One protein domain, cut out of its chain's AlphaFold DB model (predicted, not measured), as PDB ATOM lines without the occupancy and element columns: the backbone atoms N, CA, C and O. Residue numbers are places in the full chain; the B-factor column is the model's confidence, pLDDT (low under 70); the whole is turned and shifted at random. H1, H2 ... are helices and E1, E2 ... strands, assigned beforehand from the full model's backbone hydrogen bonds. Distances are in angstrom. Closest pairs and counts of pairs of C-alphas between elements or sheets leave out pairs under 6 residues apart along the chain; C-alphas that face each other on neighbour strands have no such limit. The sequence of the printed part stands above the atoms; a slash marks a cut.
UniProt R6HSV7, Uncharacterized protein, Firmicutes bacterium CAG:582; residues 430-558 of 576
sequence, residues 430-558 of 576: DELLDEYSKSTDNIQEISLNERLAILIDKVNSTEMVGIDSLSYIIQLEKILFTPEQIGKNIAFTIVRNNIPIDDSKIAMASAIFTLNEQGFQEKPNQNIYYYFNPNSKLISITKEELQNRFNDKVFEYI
ATOM      1  N   ASP A 430     186.215 200.303 192.789       73.19
ATOM      2  CA  ASP A 430     186.430 201.650 193.332       73.19
ATOM      3  C   ASP A 430     186.404 201.687 194.867       73.19
ATOM      4  O   ASP A 430     187.218 202.374 195.475       73.19
ATOM      5  N   GLU A 431     185.527 200.910 195.509       77.50
ATOM      6  CA  GLU A 431     185.490 200.794 196.974       77.50
ATOM      7  C   GLU A 431     186.739 200.109 197.536       77.50
ATOM      8  O   GLU A 431     187.302 200.577 198.526       77.50
ATOM      9  N   LEU A 432     187.209 199.030 196.898       74.31
ATOM     10  CA  LEU A 432     188.465 198.383 197.289       74.31
ATOM     11  C   LEU A 432     189.660 199.320 197.091       74.31
ATOM     12  O   LEU A 432     190.574 199.327 197.918       74.31
ATOM     13  N   LEU A 433     189.652 200.120 196.022       71.44
ATOM     14  CA  LEU A 433     190.697 201.103 195.756       71.44
ATOM     15  C   LEU A 433     190.660 202.261 196.762       71.44
ATOM     16  O   LEU A 433     191.720 202.675 197.225       71.44
ATOM     17  N   ASP A 434     189.479 202.748 197.155       73.44
ATOM     18  CA  ASP A 434     189.325 203.767 198.203       73.44
ATOM     19  C   ASP A 434     189.834 203.253 199.558       73.44
ATOM     20  O   ASP A 434     190.600 203.937 200.240       73.44
ATOM     21  N   GLU A 435     189.475 202.024 199.942       76.25
ATOM     22  CA  GLU A 435     189.997 201.386 201.155       76.25
ATOM     23  C   GLU A 435     191.522 201.238 201.115       76.25
ATOM     24  O   GLU A 435     192.198 201.593 202.082       76.25
ATOM     25  N   TYR A 436     192.072 200.773 199.991       69.25
ATOM     26  CA  TYR A 436     193.513 200.620 199.821       69.25
ATOM     27  C   TYR A 436     194.243 201.966 199.826       69.25
ATOM     28  O   TYR A 436     195.282 202.082 200.473       69.25
ATOM     29  N   SER A 437     193.686 203.014 199.212       66.69
ATOM     30  CA  SER A 437     194.272 204.363 199.194       66.69
ATOM     31  C   SER A 437     194.450 204.969 200.591       66.69
ATOM     32  O   SER A 437     195.317 205.808 200.804       66.69
ATOM     33  N   LYS A 438     193.685 204.505 201.589       75.81
ATOM     34  CA  LYS A 438     193.863 204.903 202.999       75.81
ATOM     35  C   LYS A 438     195.066 204.227 203.663       75.81
ATOM     36  O   LYS A 438     195.452 204.621 204.761       75.81
ATOM     37  N   SER A 439     195.630 203.207 203.022       67.12
ATOM     38  CA  SER A 439     196.770 202.412 203.492       67.12
ATOM     39  C   SER A 439     198.056 202.631 202.684       67.12
ATOM     40  O   SER A 439     199.094 202.078 203.047       67.12
ATOM     41  N   THR A 440     198.020 203.443 201.619       62.75
ATOM     42  CA  THR A 440     199.180 203.739 200.765       62.75
ATOM     43  C   THR A 440     199.168 205.180 200.246       62.75
ATOM     44  O   THR A 440     198.113 205.726 199.949       62.75
ATOM     45  N   ASP A 441     200.346 205.783 200.070       58.44
ATOM     46  CA  ASP A 441     200.501 207.136 199.507       58.44
ATOM     47  C   ASP A 441     200.523 207.151 197.957       58.44
ATOM     48  O   ASP A 441     200.698 208.206 197.342       58.44
ATOM     49  N   ASN A 442     200.377 205.992 197.298       54.41
ATOM     50  CA  ASN A 442     200.474 205.867 195.838       54.41
ATOM     51  C   ASN A 442     199.092 205.992 195.156       54.41
ATOM     52  O   ASN A 442     198.310 205.046 195.158       54.41
ATOM     53  N   ILE A 443     198.793 207.157 194.565       54.06
ATOM     54  CA  ILE A 443     197.475 207.517 193.985       54.06
ATOM     55  C   ILE A 443     197.523 207.533 192.430       54.06
ATOM     56  O   ILE A 443     196.889 208.359 191.777       54.06
ATOM     57  N   GLN A 444     198.335 206.674 191.801       56.56
ATOM     58  CA  GLN A 444     198.389 206.518 190.331       56.56
ATOM     59  C   GLN A 444     197.501 205.362 189.830       56.56
ATOM     60  O   GLN A 444     196.885 204.655 190.624       56.56
ATOM     61  N   GLU A 445     197.417 205.176 188.503       63.97
ATOM     62  CA  GLU A 445     196.764 204.010 187.890       63.97
ATOM     63  C   GLU A 445     197.376 202.713 188.443       63.97
ATOM     64  O   GLU A 445     198.567 202.453 188.280       63.97
ATOM     65  N   ILE A 446     196.551 201.921 189.132       72.00
ATOM     66  CA  ILE A 446     197.012 200.801 189.955       72.00
ATOM     67  C   ILE A 446     197.417 199.632 189.061       72.00
ATOM     68  O   ILE A 446     196.586 199.062 188.336       72.00
ATOM     69  N   SER A 447     198.695 199.272 189.154       82.31
ATOM     70  CA  SER A 447     199.328 198.197 188.388       82.31
ATOM     71  C   SER A 447     198.748 196.814 188.716       82.31
ATOM     72  O   SER A 447     198.143 196.604 189.769       82.31
ATOM     73  N   LEU A 448     198.965 195.824 187.840       81.88
ATOM     74  CA  LEU A 448     198.555 194.432 188.095       81.88
ATOM     75  C   LEU A 448     199.150 193.881 189.401       81.88
ATOM     76  O   LEU A 448     198.457 193.199 190.155       81.88
ATOM     77  N   ASN A 449     200.413 194.212 189.681       82.00
ATOM     78  CA  ASN A 449     201.104 193.831 190.910       82.00
ATOM     79  C   ASN A 449     200.459 194.440 192.163       82.00
ATOM     80  O   ASN A 449     200.275 193.743 193.158       82.00
ATOM     81  N   GLU A 450     200.071 195.716 192.124       81.12
ATOM     82  CA  GLU A 450     199.394 196.358 193.257       81.12
ATOM     83  C   GLU A 450     197.983 195.800 193.469       81.12
ATOM     84  O   GLU A 450     197.596 195.546 194.606       81.12
ATOM     85  N   ARG A 451     197.228 195.511 192.398       85.69
ATOM     86  CA  ARG A 451     195.925 194.833 192.524       85.69
ATOM     87  C   ARG A 451     196.059 193.436 193.125       85.69
ATOM     88  O   ARG A 451     195.226 193.032 193.930       85.69
ATOM     89  N   LEU A 452     197.128 192.711 192.793       83.94
ATOM     90  CA  LEU A 452     197.436 191.439 193.443       83.94
ATOM     91  C   LEU A 452     197.791 191.621 194.925       83.94
ATOM     92  O   LEU A 452     197.354 190.823 195.750       83.94
ATOM     93  N   ALA A 453     198.535 192.669 195.283       84.25
ATOM     94  CA  ALA A 453     198.818 192.979 196.682       84.25
ATOM     95  C   ALA A 453     197.524 193.247 197.474       84.25
ATOM     96  O   ALA A 453     197.370 192.699 198.564       84.25
ATOM     97  N   ILE A 454     196.567 193.986 196.893       86.06
ATOM     98  CA  ILE A 454     195.223 194.185 197.467       86.06
ATOM     99  C   ILE A 454     194.523 192.838 197.679       86.06
ATOM    100  O   ILE A 454     194.000 192.585 198.761       86.06
ATOM    101  N   LEU A 455     194.530 191.956 196.670       88.00
ATOM    102  CA  LEU A 455     193.923 190.626 196.777       88.00
ATOM    103  C   LEU A 455     194.538 189.827 197.932       88.00
ATOM    104  O   LEU A 455     193.810 189.286 198.759       88.00
ATOM    105  N   ILE A 456     195.869 189.761 197.997       86.19
ATOM    106  CA  ILE A 456     196.596 189.006 199.025       86.19
ATOM    107  C   ILE A 456     196.291 189.557 200.418       86.19
ATOM    108  O   ILE A 456     195.998 188.778 201.324       86.19
ATOM    109  N   ASP A 457     196.335 190.879 200.592       86.50
ATOM    110  CA  ASP A 457     196.041 191.529 201.870       86.50
ATOM    111  C   ASP A 457     194.599 191.259 202.321       86.50
ATOM    112  O   ASP A 457     194.357 190.852 203.459       86.50
ATOM    113  N   LYS A 458     193.634 191.370 201.401       86.00
ATOM    114  CA  LYS A 458     192.229 191.065 201.681       86.00
ATOM    115  C   LYS A 458     192.026 189.617 202.086       86.00
ATOM    116  O   LYS A 458     191.435 189.368 203.127       86.00
ATOM    117  N   VAL A 459     192.545 188.667 201.317       86.88
ATOM    118  CA  VAL A 459     192.419 187.234 201.623       86.88
ATOM    119  C   VAL A 459     193.033 186.920 202.987       86.88
ATOM    120  O   VAL A 459     192.372 186.310 203.827       86.88
ATOM    121  N   ASN A 460     194.253 187.405 203.233       86.44
ATOM    122  CA  ASN A 460     195.004 187.131 204.456       86.44
ATOM    123  C   ASN A 460     194.441 187.835 205.703       86.44
ATOM    124  O   ASN A 460     194.783 187.434 206.817       86.44
ATOM    125  N   SER A 461     193.633 188.888 205.537       83.56
ATOM    126  CA  SER A 461     192.971 189.607 206.637       83.56
ATOM    127  C   SER A 461     191.571 189.078 206.959       83.56
ATOM    128  O   SER A 461     191.012 189.440 207.996       83.56
ATOM    129  N   THR A 462     190.998 188.211 206.116       82.38
ATOM    130  CA  THR A 462     189.723 187.556 206.434       82.38
ATOM    131  C   THR A 462     189.895 186.408 207.426       82.38
ATOM    132  O   THR A 462     190.937 185.766 207.497       82.38
ATOM    133  N   GLU A 463     188.821 186.092 208.147       81.88
ATOM    134  CA  GLU A 463     188.721 184.882 208.977       81.88
ATOM    135  C   GLU A 463     188.187 183.671 208.184       81.88
ATOM    136  O   GLU A 463     187.801 182.661 208.771       81.88
ATOM    137  N   MET A 464     188.095 183.768 206.850       84.56
ATOM    138  CA  MET A 464     187.542 182.692 206.026       84.56
ATOM    139  C   MET A 464     188.532 181.541 205.871       84.56
ATOM    140  O   MET A 464     189.749 181.718 205.816       84.56
ATOM    141  N   VAL A 465     187.991 180.331 205.773       84.50
ATOM    142  CA  VAL A 465     188.772 179.095 205.673       84.50
ATOM    143  C   VAL A 465     188.225 178.206 204.564       84.50
ATOM    144  O   VAL A 465     187.074 178.357 204.149       84.50
ATOM    145  N   GLY A 466     189.059 177.294 204.065       86.06
ATOM    146  CA  GLY A 466     188.662 176.287 203.078       86.06
ATOM    147  C   GLY A 466     187.938 176.876 201.861       86.06
ATOM    148  O   GLY A 466     188.379 177.863 201.263       86.06
ATOM    149  N   ILE A 467     186.797 176.278 201.509       88.56
ATOM    150  CA  ILE A 467     185.981 176.641 200.340       88.56
ATOM    151  C   ILE A 467     185.456 178.084 200.400       88.56
ATOM    152  O   ILE A 467     185.342 178.734 199.355       88.56
ATOM    153  N   ASP A 468     185.191 178.620 201.594       88.38
ATOM    154  CA  ASP A 468     184.737 180.007 201.755       88.38
ATOM    155  C   ASP A 468     185.821 180.991 201.299       88.38
ATOM    156  O   ASP A 468     185.551 181.914 200.528       88.38
ATOM    157  N   SER A 469     187.071 180.752 201.705       89.00
ATOM    158  CA  SER A 469     188.197 181.594 201.297       89.00
ATOM    159  C   SER A 469     188.505 181.455 199.807       89.00
ATOM    160  O   SER A 469     188.814 182.447 199.152       89.00
ATOM    161  N   LEU A 470     188.395 180.245 199.245       90.00
ATOM    162  CA  LEU A 470     188.555 180.031 197.802       90.00
ATOM    163  C   LEU A 470     187.481 180.781 197.003       90.00
ATOM    164  O   LEU A 470     187.787 181.400 195.986       90.00
ATOM    165  N   SER A 471     186.241 180.789 197.497       89.50
ATOM    166  CA  SER A 471     185.154 181.580 196.916       89.50
ATOM    167  C   SER A 471     185.465 183.075 196.959       89.50
ATOM    168  O   SER A 471     185.286 183.768 195.957       89.50
ATOM    169  N   TYR A 472     185.989 183.572 198.083       88.94
ATOM    170  CA  TYR A 472     186.368 184.976 198.212       88.94
ATOM    171  C   TYR A 472     187.510 185.371 197.261       88.94
ATOM    172  O   TYR A 472     187.440 186.426 196.632       88.94
ATOM    173  N   ILE A 473     188.511 184.503 197.062       89.38
ATOM    174  CA  ILE A 473     189.592 184.737 196.087       89.38
ATOM    175  C   ILE A 473     189.031 184.882 194.666       89.38
ATOM    176  O   ILE A 473     189.361 185.850 193.983       89.38
ATOM    177  N   ILE A 474     188.153 183.968 194.233       88.69
ATOM    178  CA  ILE A 474     187.527 184.026 192.898       88.69
ATOM    179  C   ILE A 474     186.733 185.324 192.728       88.69
ATOM    180  O   ILE A 474     186.692 185.911 191.645       88.69
ATOM    181  N   GLN A 475     186.066 185.778 193.787       87.44
ATOM    182  CA  GLN A 475     185.338 187.036 193.741       87.44
ATOM    183  C   GLN A 475     186.277 188.236 193.594       87.44
ATOM    184  O   GLN A 475     186.045 189.075 192.724       87.44
ATOM    185  N   LEU A 476     187.330 188.314 194.408       87.88
ATOM    186  CA  LEU A 476     188.321 189.383 194.319       87.88
ATOM    187  C   LEU A 476     189.008 189.399 192.952       87.88
ATOM    188  O   LEU A 476     189.211 190.476 192.401       87.88
ATOM    189  N   GLU A 477     189.294 188.233 192.366       88.50
ATOM    190  CA  GLU A 477     189.837 188.129 191.009       88.50
ATOM    191  C   GLU A 477     188.927 188.836 189.990       88.50
ATOM    192  O   GLU A 477     189.394 189.658 189.204       88.50
ATOM    193  N   LYS A 478     187.613 188.584 190.052       85.81
ATOM    194  CA  LYS A 478     186.621 189.201 189.154       85.81
ATOM    195  C   LYS A 478     186.432 190.702 189.379       85.81
ATOM    196  O   LYS A 478     186.001 191.391 188.459       85.81
ATOM    197  N   ILE A 479     186.689 191.195 190.591       84.81
ATOM    198  CA  ILE A 479     186.584 192.623 190.915       84.81
ATOM    199  C   ILE A 479     187.849 193.368 190.467       84.81
ATOM    200  O   ILE A 479     187.764 194.461 189.911       84.81
ATOM    201  N   LEU A 480     189.024 192.786 190.716       86.00
ATOM    202  CA  LEU A 480     190.319 193.447 190.546       86.00
ATOM    203  C   LEU A 480     190.860 193.359 189.112       86.00
ATOM    204  O   LEU A 480     191.604 194.246 188.677       86.00
ATOM    205  N   PHE A 481     190.482 192.325 188.361       86.56
ATOM    206  CA  PHE A 481     191.022 192.061 187.029       86.56
ATOM    207  C   PHE A 481     189.926 192.017 185.968       86.56
ATOM    208  O   PHE A 481     188.806 191.564 186.198       86.56
ATOM    209  N   THR A 482     190.254 192.496 184.769       84.00
ATOM    210  CA  THR A 482     189.320 192.468 183.641       84.00
ATOM    211  C   THR A 482     189.216 191.058 183.050       84.00
ATOM    212  O   THR A 482     190.172 190.281 183.132       84.00
ATOM    213  N   PRO A 483     188.111 190.723 182.357       81.81
ATOM    214  CA  PRO A 483     187.989 189.445 181.653       81.81
ATOM    215  C   PRO A 483     189.093 189.188 180.620       81.81
ATOM    216  O   PRO A 483     189.380 188.039 180.317       81.81
ATOM    217  N   GLU A 484     189.705 190.243 180.070       84.81
ATOM    218  CA  GLU A 484     190.840 190.108 179.155       84.81
ATOM    219  C   GLU A 484     192.138 189.743 179.887       84.81
ATOM    220  O   GLU A 484     192.937 188.971 179.364       84.81
ATOM    221  N   GLN A 485     192.352 190.291 181.085       87.12
ATOM    222  CA  GLN A 485     193.519 189.983 181.914       87.12
ATOM    223  C   GLN A 485     193.436 188.561 182.481       87.12
ATOM    224  O   GLN A 485     194.456 187.876 182.575       87.12
ATOM    225  N   ILE A 486     192.233 188.097 182.823       86.12
ATOM    226  CA  ILE A 486     191.990 186.717 183.253       86.12
ATOM    227  C   ILE A 486     192.267 185.767 182.077       86.12
ATOM    228  O   ILE A 486     191.747 185.920 180.976       86.12
ATOM    229  N   GLY A 487     193.134 184.783 182.294       82.69
ATOM    230  CA  GLY A 487     193.595 183.829 181.285       82.69
ATOM    231  C   GLY A 487     194.761 184.314 180.413       82.69
ATOM    232  O   GLY A 487     195.456 183.472 179.846       82.69
ATOM    233  N   LYS A 488     195.031 185.629 180.333       88.44
ATOM    234  CA  LYS A 488     196.216 186.178 179.635       88.44
ATOM    235  C   LYS A 488     197.354 186.550 180.580       88.44
ATOM    236  O   LYS A 488     198.504 186.238 180.294       88.44
ATOM    237  N   ASN A 489     197.035 187.221 181.680       92.06
ATOM    238  CA  ASN A 489     197.987 187.786 182.640       92.06
ATOM    239  C   ASN A 489     197.784 187.234 184.052       92.06
ATOM    240  O   ASN A 489     198.730 187.198 184.833       92.06
ATOM    241  N   ILE A 490     196.555 186.831 184.376       91.19
ATOM    242  CA  ILE A 490     196.140 186.332 185.685       91.19
ATOM    243  C   ILE A 490     195.482 184.970 185.504       91.19
ATOM    244  O   ILE A 490     194.680 184.792 184.590       91.19
ATOM    245  N   ALA A 491     195.819 184.007 186.353       90.75
ATOM    246  CA  ALA A 491     195.136 182.723 186.387       90.75
ATOM    247  C   ALA A 491     195.021 182.221 187.822       90.75
ATOM    248  O   ALA A 491     196.014 182.181 188.550       90.75
ATOM    249  N   PHE A 492     193.825 181.781 188.190       90.31
ATOM    250  CA  PHE A 492     193.554 181.092 189.438       90.31
ATOM    251  C   PHE A 492     193.121 179.651 189.162       90.31
ATOM    252  O   PHE A 492     192.148 179.403 188.447       90.31
ATOM    253  N   THR A 493     193.836 178.695 189.750       91.62
ATOM    254  CA  THR A 493     193.533 177.267 189.628       91.62
ATOM    255  C   THR A 493     193.423 176.647 191.010       91.62
ATOM    256  O   THR A 493     194.356 176.742 191.808       91.62
ATOM    257  N   ILE A 494     192.317 175.954 191.275       91.75
ATOM    258  CA  ILE A 494     192.164 175.121 192.470       91.75
ATOM    259  C   ILE A 494     192.695 173.723 192.152       91.75
ATOM    260  O   ILE A 494     192.405 173.157 191.102       91.75
ATOM    261  N   VAL A 495     193.497 173.185 193.061       91.88
ATOM    262  CA  VAL A 495     194.168 171.893 192.943       91.88
ATOM    263  C   VAL A 495     193.862 171.042 194.168       91.88
ATOM    264  O   VAL A 495     193.627 171.547 195.270       91.88
ATOM    265  N   ARG A 496     193.901 169.730 193.982       91.75
ATOM    266  CA  ARG A 496     193.919 168.751 195.058       91.75
ATOM    267  C   ARG A 496     195.315 168.724 195.669       91.75
ATOM    268  O   ARG A 496     196.293 168.559 194.949       91.75
ATOM    269  N   ASN A 497     195.401 168.840 196.987       91.00
ATOM    270  CA  ASN A 497     196.607 168.577 197.760       91.00
ATOM    271  C   ASN A 497     196.463 167.235 198.493       91.00
ATOM    272  O   ASN A 497     195.592 167.089 199.352       91.00
ATOM    273  N   ASN A 498     197.320 166.273 198.149       90.62
ATOM    274  CA  ASN A 498     197.354 164.919 198.713       90.62
ATOM    275  C   ASN A 498     198.074 164.825 200.064       90.62
ATOM    276  O   ASN A 498     198.122 163.748 200.651       90.62
ATOM    277  N   ILE A 499     198.639 165.930 200.553       88.25
ATOM    278  CA  ILE A 499     199.271 166.017 201.872       88.25
ATOM    279  C   ILE A 499     198.515 167.077 202.686       88.25
ATOM    280  O   ILE A 499     198.922 168.247 202.708       88.25
ATOM    281  N   PRO A 500     197.362 166.716 203.278       82.75
ATOM    282  CA  PRO A 500     196.597 167.638 204.103       82.75
ATOM    283  C   PRO A 500     197.325 167.969 205.414       82.75
ATOM    284  O   PRO A 500     198.161 167.200 205.877       82.75
ATOM    285  N   ILE A 501     197.005 169.121 206.022       78.56
ATOM    286  CA  ILE A 501     197.496 169.462 207.377       78.56
ATOM    287  C   ILE A 501     196.909 168.508 208.426       78.56
ATOM    288  O   ILE A 501     197.562 168.185 209.413       78.56
ATOM    289  N   ASP A 502     195.650 168.127 208.236       81.00
ATOM    290  CA  ASP A 502     194.935 167.214 209.113       81.00
ATOM    291  C   ASP A 502     195.157 165.779 208.630       81.00
ATOM    292  O   ASP A 502     194.605 165.381 207.602       81.00
ATOM    293  N   ASP A 503     195.952 165.016 209.383       80.81
ATOM    294  CA  ASP A 503     196.299 163.620 209.085       80.81
ATOM    295  C   ASP A 503     195.072 162.688 209.024       80.81
ATOM    296  O   ASP A 503     195.174 161.566 208.527       80.81
ATOM    297  N   SER A 504     193.905 163.122 209.523       81.94
ATOM    298  CA  SER A 504     192.655 162.362 209.395       81.94
ATOM    299  C   SER A 504     192.013 162.464 208.006       81.94
ATOM    300  O   SER A 504     191.122 161.672 207.688       81.94
ATOM    301  N   LYS A 505     192.468 163.406 207.170       85.81
ATOM    302  CA  LYS A 505     191.957 163.639 205.816       85.81
ATOM    303  C   LYS A 505     192.827 162.956 204.769       85.81
ATOM    304  O   LYS A 505     194.032 162.796 204.935       85.81
ATOM    305  N   ILE A 506     192.226 162.608 203.635       88.62
ATOM    306  CA  ILE A 506     192.934 162.025 202.485       88.62
ATOM    307  C   ILE A 506     193.336 163.065 201.436       88.62
ATOM    308  O   ILE A 506     194.157 162.779 200.565       88.62
ATOM    309  N   ALA A 507     192.717 164.245 201.470       90.00
ATOM    310  CA  ALA A 507     193.029 165.356 200.584       90.00
ATOM    311  C   ALA A 507     192.499 166.678 201.136       90.00
ATOM    312  O   ALA A 507     191.612 166.716 201.989       90.00
ATOM    313  N   MET A 508     192.996 167.777 200.578       88.69
ATOM    314  CA  MET A 508     192.405 169.094 200.773       88.69
ATOM    315  C   MET A 508     192.475 169.940 199.510       88.69
ATOM    316  O   MET A 508     193.325 169.720 198.646       88.69
ATOM    317  N   ALA A 509     191.590 170.927 199.409       89.25
ATOM    318  CA  ALA A 509     191.636 171.896 198.329       89.25
ATOM    319  C   ALA A 509     192.740 172.920 198.619       89.25
ATOM    320  O   ALA A 509     192.868 173.439 199.725       89.25
ATOM    321  N   SER A 510     193.555 173.218 197.620       89.19
ATOM    322  CA  SER A 510     194.510 174.323 197.640       89.19
ATOM    323  C   SER A 510     194.368 175.114 196.353       89.19
ATOM    324  O   SER A 510     193.736 174.645 195.413       89.19
ATOM    325  N   ALA A 511     194.948 176.303 196.275       90.00
ATOM    326  CA  ALA A 511     194.880 177.067 195.039       90.00
ATOM    327  C   ALA A 511     196.198 177.724 194.675       90.00
ATOM    328  O   ALA A 511     197.005 178.067 195.538       90.00
ATOM    329  N   ILE A 512     196.392 177.884 193.373       92.44
ATOM    330  CA  ILE A 512     197.550 178.517 192.771       92.44
ATOM    331  C   ILE A 512     197.069 179.748 192.022       92.44
ATOM    332  O   ILE A 512     196.258 179.655 191.101       92.44
ATOM    333  N   PHE A 513     197.596 180.896 192.421       90.81
ATOM    334  CA  PHE A 513     197.409 182.159 191.732       90.81
ATOM    335  C   PHE A 513     198.670 182.460 190.921       90.81
ATOM    336  O   PHE A 513     199.777 182.444 191.460       90.81
ATOM    337  N   THR A 514     198.518 182.713 189.625       92.06
ATOM    338  CA  THR A 514     199.623 182.984 188.697       92.06
ATOM    339  C   THR A 514     199.477 184.382 188.118       92.06
ATOM    340  O   THR A 514     198.399 184.741 187.647       92.06
ATOM    341  N   LEU A 515     200.569 185.145 188.112       91.19
ATOM    342  CA  LEU A 515     200.647 186.480 187.524       91.19
ATOM    343  C   LEU A 515     201.766 186.546 186.483       91.19
ATOM    344  O   LEU A 515     202.875 186.062 186.711       91.19
ATOM    345  N   ASN A 516     201.484 187.209 185.364       91.31
ATOM    346  CA  ASN A 516     202.466 187.641 184.386       91.31
ATOM    347  C   ASN A 516     202.054 188.989 183.778       91.31
ATOM    348  O   ASN A 516     201.106 189.067 182.997       91.31
ATOM    349  N   GLU A 517     202.784 190.057 184.102       87.25
ATOM    350  CA  GLU A 517     202.485 191.406 183.600       87.25
ATOM    351  C   GLU A 517     202.603 191.526 182.079       87.25
ATOM    352  O   GLU A 517     201.866 192.288 181.461       87.25
ATOM    353  N   GLN A 518     203.514 190.765 181.469       88.12
ATOM    354  CA  GLN A 518     203.742 190.799 180.024       88.12
ATOM    355  C   GLN A 518     202.879 189.781 179.274       88.12
ATOM    356  O   GLN A 518     202.829 189.836 178.052       88.12
ATOM    357  N   GLY A 519     202.180 188.909 180.005       89.81
ATOM    358  CA  GLY A 519     201.293 187.877 179.485       89.81
ATOM    359  C   GLY A 519     201.946 186.494 179.424       89.81
ATOM    360  O   GLY A 519     203.150 186.332 179.184       89.81
ATOM    361  N   PHE A 520     201.139 185.465 179.697       90.94
ATOM    362  CA  PHE A 520     201.578 184.074 179.823       90.94
ATOM    363  C   PHE A 520     202.182 183.515 178.531       90.94
ATOM    364  O   PHE A 520     203.026 182.622 178.604       90.94
ATOM    365  N   GLN A 521     201.766 184.020 177.366       86.88
ATOM    366  CA  GLN A 521     202.242 183.555 176.059       86.88
ATOM    367  C   GLN A 521     203.473 184.338 175.591       86.88
ATOM    368  O   GLN A 521     204.391 183.777 174.995       86.88
ATOM    369  N   GLU A 522     203.517 185.632 175.888       88.69
ATOM    370  CA  GLU A 522     204.554 186.560 175.461       88.69
ATOM    371  C   GLU A 522     205.854 186.348 176.246       88.69
ATOM    372  O   GLU A 522     206.950 186.389 175.675       88.69
ATOM    373  N   LYS A 523     205.746 186.107 177.561       87.06
ATOM    374  CA  LYS A 523     206.886 185.876 178.464       87.06
ATOM    375  C   LYS A 523     206.635 184.728 179.447       87.06
ATOM    376  O   LYS A 523     206.689 184.945 180.657       87.06
ATOM    377  N   PRO A 524     206.487 183.475 178.988       83.50
ATOM    378  CA  PRO A 524     206.149 182.326 179.845       83.50
ATOM    379  C   PRO A 524     207.150 182.043 180.983       83.50
ATOM    380  O   PRO A 524     206.831 181.345 181.943       83.50
ATOM    381  N   ASN A 525     208.373 182.574 180.899       84.56
ATOM    382  CA  ASN A 525     209.408 182.412 181.925       84.56
ATOM    383  C   ASN A 525     209.335 183.454 183.055       84.56
ATOM    384  O   ASN A 525     210.129 183.370 183.985       84.56
ATOM    385  N   GLN A 526     208.430 184.433 182.972       88.12
ATOM    386  CA  GLN A 526     208.271 185.508 183.963       88.12
ATOM    387  C   GLN A 526     207.055 185.308 184.878       88.12
ATOM    388  O   GLN A 526     206.665 186.227 185.592       88.12
ATOM    389  N   ASN A 527     206.455 184.117 184.866       90.75
ATOM    390  CA  ASN A 527     205.326 183.801 185.731       90.75
ATOM    391  C   ASN A 527     205.748 183.840 187.206       90.75
ATOM    392  O   ASN A 527     206.738 183.215 187.598       90.75
ATOM    393  N   ILE A 528     204.954 184.533 188.017       91.81
ATOM    394  CA  ILE A 528     205.056 184.556 189.475       91.81
ATOM    395  C   ILE A 528     203.891 183.745 190.032       91.81
ATOM    396  O   ILE A 528     202.755 183.909 189.584       91.81
ATOM    397  N   TYR A 529     204.173 182.884 191.008       92.81
ATOM    398  CA  TYR A 529     203.192 181.977 191.588       92.81
ATOM    399  C   TYR A 529     202.988 182.268 193.072       92.81
ATOM    400  O   TYR A 529     203.938 182.493 193.826       92.81
ATOM    401  N   TYR A 530     201.729 182.203 193.486       90.81
ATOM    402  CA  TYR A 530     201.313 182.235 194.876       90.81
ATOM    403  C   TYR A 530     200.479 180.997 195.173       90.81
ATOM    404  O   TYR A 530     199.623 180.598 194.388       90.81
ATOM    405  N   TYR A 531     200.743 180.394 196.317       88.81
ATOM    406  CA  TYR A 531     200.070 179.225 196.837       88.81
ATOM    407  C   TYR A 531     199.172 179.643 197.996       88.81
ATOM    408  O   TYR A 531     199.638 180.245 198.965       88.81
ATOM    409  N   PHE A 532     197.883 179.329 197.897       84.56
ATOM    410  CA  PHE A 532     196.961 179.437 199.015       84.56
ATOM    411  C   PHE A 532     197.179 178.242 199.941       84.56
ATOM    412  O   PHE A 532     196.753 177.121 199.656       84.56
ATOM    413  N   ASN A 533     197.912 178.504 201.021       68.31
ATOM    414  CA  ASN A 533     198.263 177.532 202.038       68.31
ATOM    415  C   ASN A 533     197.031 177.186 202.892       68.31
ATOM    416  O   ASN A 533     196.253 178.085 203.214       68.31
ATOM    417  N   PRO A 534     196.891 175.928 203.335       56.09
ATOM    418  CA  PRO A 534     195.868 175.490 204.282       56.09
ATOM    419  C   PRO A 534     195.770 176.230 205.634       56.09
ATOM    420  O   PRO A 534     194.782 176.050 206.336       56.09
ATOM    421  N   ASN A 535     196.702 177.128 205.971       61.38
ATOM    422  CA  ASN A 535     196.531 178.132 207.040       61.38
ATOM    423  C   ASN A 535     195.784 179.413 206.593       61.38
ATOM    424  O   ASN A 535     195.963 180.471 207.196       61.38
ATOM    425  N   SER A 536     195.018 179.348 205.505       67.19
ATOM    426  CA  SER A 536     194.297 180.476 204.901       67.19
ATOM    427  C   SER A 536     195.175 181.661 204.478       67.19
ATOM    428  O   SER A 536     194.782 182.814 204.630       67.19
ATOM    429  N   LYS A 537     196.381 181.405 203.949       78.88
ATOM    430  CA  LYS A 537     197.276 182.484 203.490       78.88
ATOM    431  C   LYS A 537     197.794 182.272 202.081       78.88
ATOM    432  O   LYS A 537     198.290 181.195 201.765       78.88
ATOM    433  N   LEU A 538     197.760 183.325 201.268       81.81
ATOM    434  CA  LEU A 538     198.470 183.376 199.991       81.81
ATOM    435  C   LEU A 538     199.951 183.681 200.239       81.81
ATOM    436  O   LEU A 538     200.297 184.755 200.734       81.81
ATOM    437  N   ILE A 539     200.820 182.732 199.890       85.69
ATOM    438  CA  ILE A 539     202.279 182.837 200.029       85.69
ATOM    439  C   ILE A 539     202.972 182.611 198.688       85.69
ATOM    440  O   ILE A 539     202.502 181.830 197.869       85.69
ATOM    441  N   SER A 540     204.096 183.284 198.447       88.81
ATOM    442  CA  SER A 540     204.876 183.078 197.220       88.81
ATOM    443  C   SER A 540     205.443 181.654 197.162       88.81
ATOM    444  O   SER A 540     205.926 181.142 198.173       88.81
ATOM    445  N   ILE A 541     205.397 181.027 195.984       92.00
ATOM    446  CA  ILE A 541     206.009 179.721 195.709       92.00
ATOM    447  C   ILE A 541     206.851 179.817 194.437       92.00
ATOM    448  O   ILE A 541     206.476 180.479 193.467       92.00
ATOM    449  N   THR A 542     208.016 179.172 194.425       93.88
ATOM    450  CA  THR A 542     208.863 179.170 193.226       93.88
ATOM    451  C   THR A 542     208.299 178.228 192.165       93.88
ATOM    452  O   THR A 542     207.648 177.230 192.478       93.88
ATOM    453  N   LYS A 543     208.588 178.507 190.888       93.31
ATOM    454  CA  LYS A 543     208.209 177.622 189.776       93.31
ATOM    455  C   LYS A 543     208.733 176.195 189.969       93.31
ATOM    456  O   LYS A 543     208.013 175.242 189.703       93.31
ATOM    457  N   GLU A 544     209.988 176.065 190.398       92.62
ATOM    458  CA  GLU A 544     210.643 174.772 190.613       92.62
ATOM    459  C   GLU A 544     209.956 173.984 191.730       92.62
ATOM    460  O   GLU A 544     209.604 172.825 191.532       92.62
ATOM    461  N   GLU A 545     209.679 174.628 192.867       93.62
ATOM    462  CA  GLU A 545     208.960 173.987 193.967       93.62
ATOM    463  C   GLU A 545     207.549 173.560 193.547       93.62
ATOM    464  O   GLU A 545     207.138 172.433 193.819       93.62
ATOM    465  N   LEU A 546     206.816 174.429 192.846       93.81
ATOM    466  CA  LEU A 546     205.478 174.110 192.354       93.81
ATOM    467  C   LEU A 546     205.504 172.929 191.373       93.81
ATOM    468  O   LEU A 546     204.695 172.013 191.494       93.81
ATOM    469  N   GLN A 547     206.456 172.918 190.438       93.81
ATOM    470  CA  GLN A 547     206.644 171.821 189.491       93.81
ATOM    471  C   GLN A 547     206.981 170.506 190.208       93.81
ATOM    472  O   GLN A 547     206.421 169.469 189.860       93.81
ATOM    473  N   ASN A 548     207.844 170.542 191.228       93.62
ATOM    474  CA  ASN A 548     208.185 169.364 192.025       93.62
ATOM    475  C   ASN A 548     206.961 168.813 192.764       93.62
ATOM    476  O   ASN A 548     206.727 167.613 192.724       93.62
ATOM    477  N   ARG A 549     206.100 169.672 193.325       93.06
ATOM    478  CA  ARG A 549     204.850 169.227 193.967       93.06
ATOM    479  C   ARG A 549     203.911 168.491 193.007       93.06
ATOM    480  O   ARG A 549     203.254 167.544 193.428       93.06
ATOM    481  N   PHE A 550     203.853 168.877 191.733       93.06
ATOM    482  CA  PHE A 550     203.110 168.116 190.719       93.06
ATOM    483  C   PHE A 550     203.817 166.810 190.334       93.06
ATOM    484  O   PHE A 550     203.176 165.763 190.276       93.06
ATOM    485  N   ASN A 551     205.138 166.845 190.128       91.94
ATOM    486  CA  ASN A 551     205.929 165.652 189.802       91.94
ATOM    487  C   ASN A 551     205.816 164.572 190.893       91.94
ATOM    488  O   ASN A 551     205.672 163.388 190.587       91.94
ATOM    489  N   ASP A 552     205.825 164.997 192.156       92.00
ATOM    490  CA  ASP A 552     205.733 164.140 193.339       92.00
ATOM    491  C   ASP A 552     204.284 163.740 193.670       92.00
ATOM    492  O   ASP A 552     204.044 163.050 194.661       92.00
ATOM    493  N   LYS A 553     203.305 164.170 192.857       90.50
ATOM    494  CA  LYS A 553     201.860 163.977 193.078       90.50
ATOM    495  C   LYS A 553     201.353 164.518 194.416       90.50
ATOM    496  O   LYS A 553     200.331 164.072 194.933       90.50
ATOM    497  N   VAL A 554     202.051 165.501 194.978       92.25
ATOM    498  CA  VAL A 554     201.563 166.286 196.115       92.25
ATOM    499  C   VAL A 554     200.369 167.119 195.656       92.25
ATOM    500  O   VAL A 554     199.356 167.160 196.349       92.25
ATOM    501  N   PHE A 555     200.471 167.739 194.475       92.81
ATOM    502  CA  PHE A 555     199.379 168.461 193.826       92.81
ATOM    503  C   PHE A 555     198.876 167.739 192.580       92.81
ATOM    504  O   PHE A 555     199.662 167.261 191.765       92.81
ATOM    505  N   GLU A 556     197.555 167.716 192.419       92.06
ATOM    506  CA  GLU A 556     196.858 167.164 191.257       92.06
ATOM    507  C   GLU A 556     195.693 168.081 190.861       92.06
ATOM    508  O   GLU A 556     195.129 168.793 191.693       92.06
ATOM    509  N   TYR A 557     195.307 168.077 189.589       92.25
ATOM    510  CA  TYR A 557     194.084 168.761 189.164       92.25
ATOM    511  C   TYR A 557     192.860 167.946 189.607       92.25
ATOM    512  O   TYR A 557     192.878 166.716 189.542       92.25
ATOM    513  N   ILE A 558     191.805 168.616 190.081       89.12
ATOM    514  CA  ILE A 558     190.611 167.945 190.626       89.12
ATOM    515  C   ILE A 558     189.795 167.315 189.483       89.12
ATOM    516  O   ILE A 558     189.280 166.199 189.604       89.12
TER     517      ILE A 558
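This is residues 430 to 558 of the 576 residues of an uncharacterized protein of Firmicutes bacterium CAG:582 (UniProt R6HSV7). A strongly twisted antiparallel sheet of five strands has a helical hairpin, H2 and H3, packed over one face and one short helix, H4, over the other, making three layers. H1 lies off the sheet, beyond the helical hairpin at one end of the longest axis, and the loop between E1 and E2 reaches toward the other end. The printed part has 129 residues, with four named helices and five named strands in the order H1 H2 H3 E1 E2 E3 E4 H4 E5; the class is mixed, helices and strands. The sheet's order is E4 E3 E2 E1 E5. The whole is compact, with a radius of gyration of the C-alphas of 15.3 A and spans of 47 by 36 by 23 A.

H1, residues 430 to 437, begins with C-alpha 430 at (186.430, 201.650, 193.332). H2 is residues 448 to 461, 20.0 A long, and H3 is residues 466 to 480, 21.3 A. E1, residues 490 to 497, measures 21.5 A, and E2, residues 508 to 515, 23.4 A. E3 is residues 528 to 533, 15.9 A, and E4 is residues 537 to 541. H4, residues 543 to 551, and E5, residues 555 to 557, follow; C-alpha 557 is at (194.084, 168.761, 189.164).

E1 to E4 form a meander, each strand the antiparallel neighbour of the one before. N 493 and O 512 are 2.9 A apart between E1 and E2, N 530 and O 513 2.8 A between E2 and E3, and N 539 and O 531 2.9 A between E3 and E4, each within hydrogen-bond range. Edge strand E5 is antiparallel to E1, with N 496 and O 556 at 2.8 A. H2 is on the sheet at a height of 9.4 A, over E4, E3 and E2. H3, on the same face at 9.5 A, is over E2 and only just over E1, where 3 of its 15 C-alphas fall. H2 and H3, a hairpin, touch at a shallow tilt of 31 degrees, opposite ways; their closest C-alphas, Arg 451 and Leu 480, are 6.1 A apart. H4 is on the opposite face at 8.8 A, slantwise to the strands. H1 and H2 are close but not clearly touching, with the C-alphas of Tyr 436 and Ile 454 7.1 A apart. In H1, H2, H3 and H4 every O i to N i+4 pair is within hydrogen-bond range.

The two farthest C-alphas, those of Gln 444 and Ser 504, are 48.4 A apart. The printed part has no cut. The link E2 to E3, residues 516 to 527, is long. The mean pLDDT of the printed part is 84.5; residues 436 to 437, 439 to 445 and 533 to 536 are under 70.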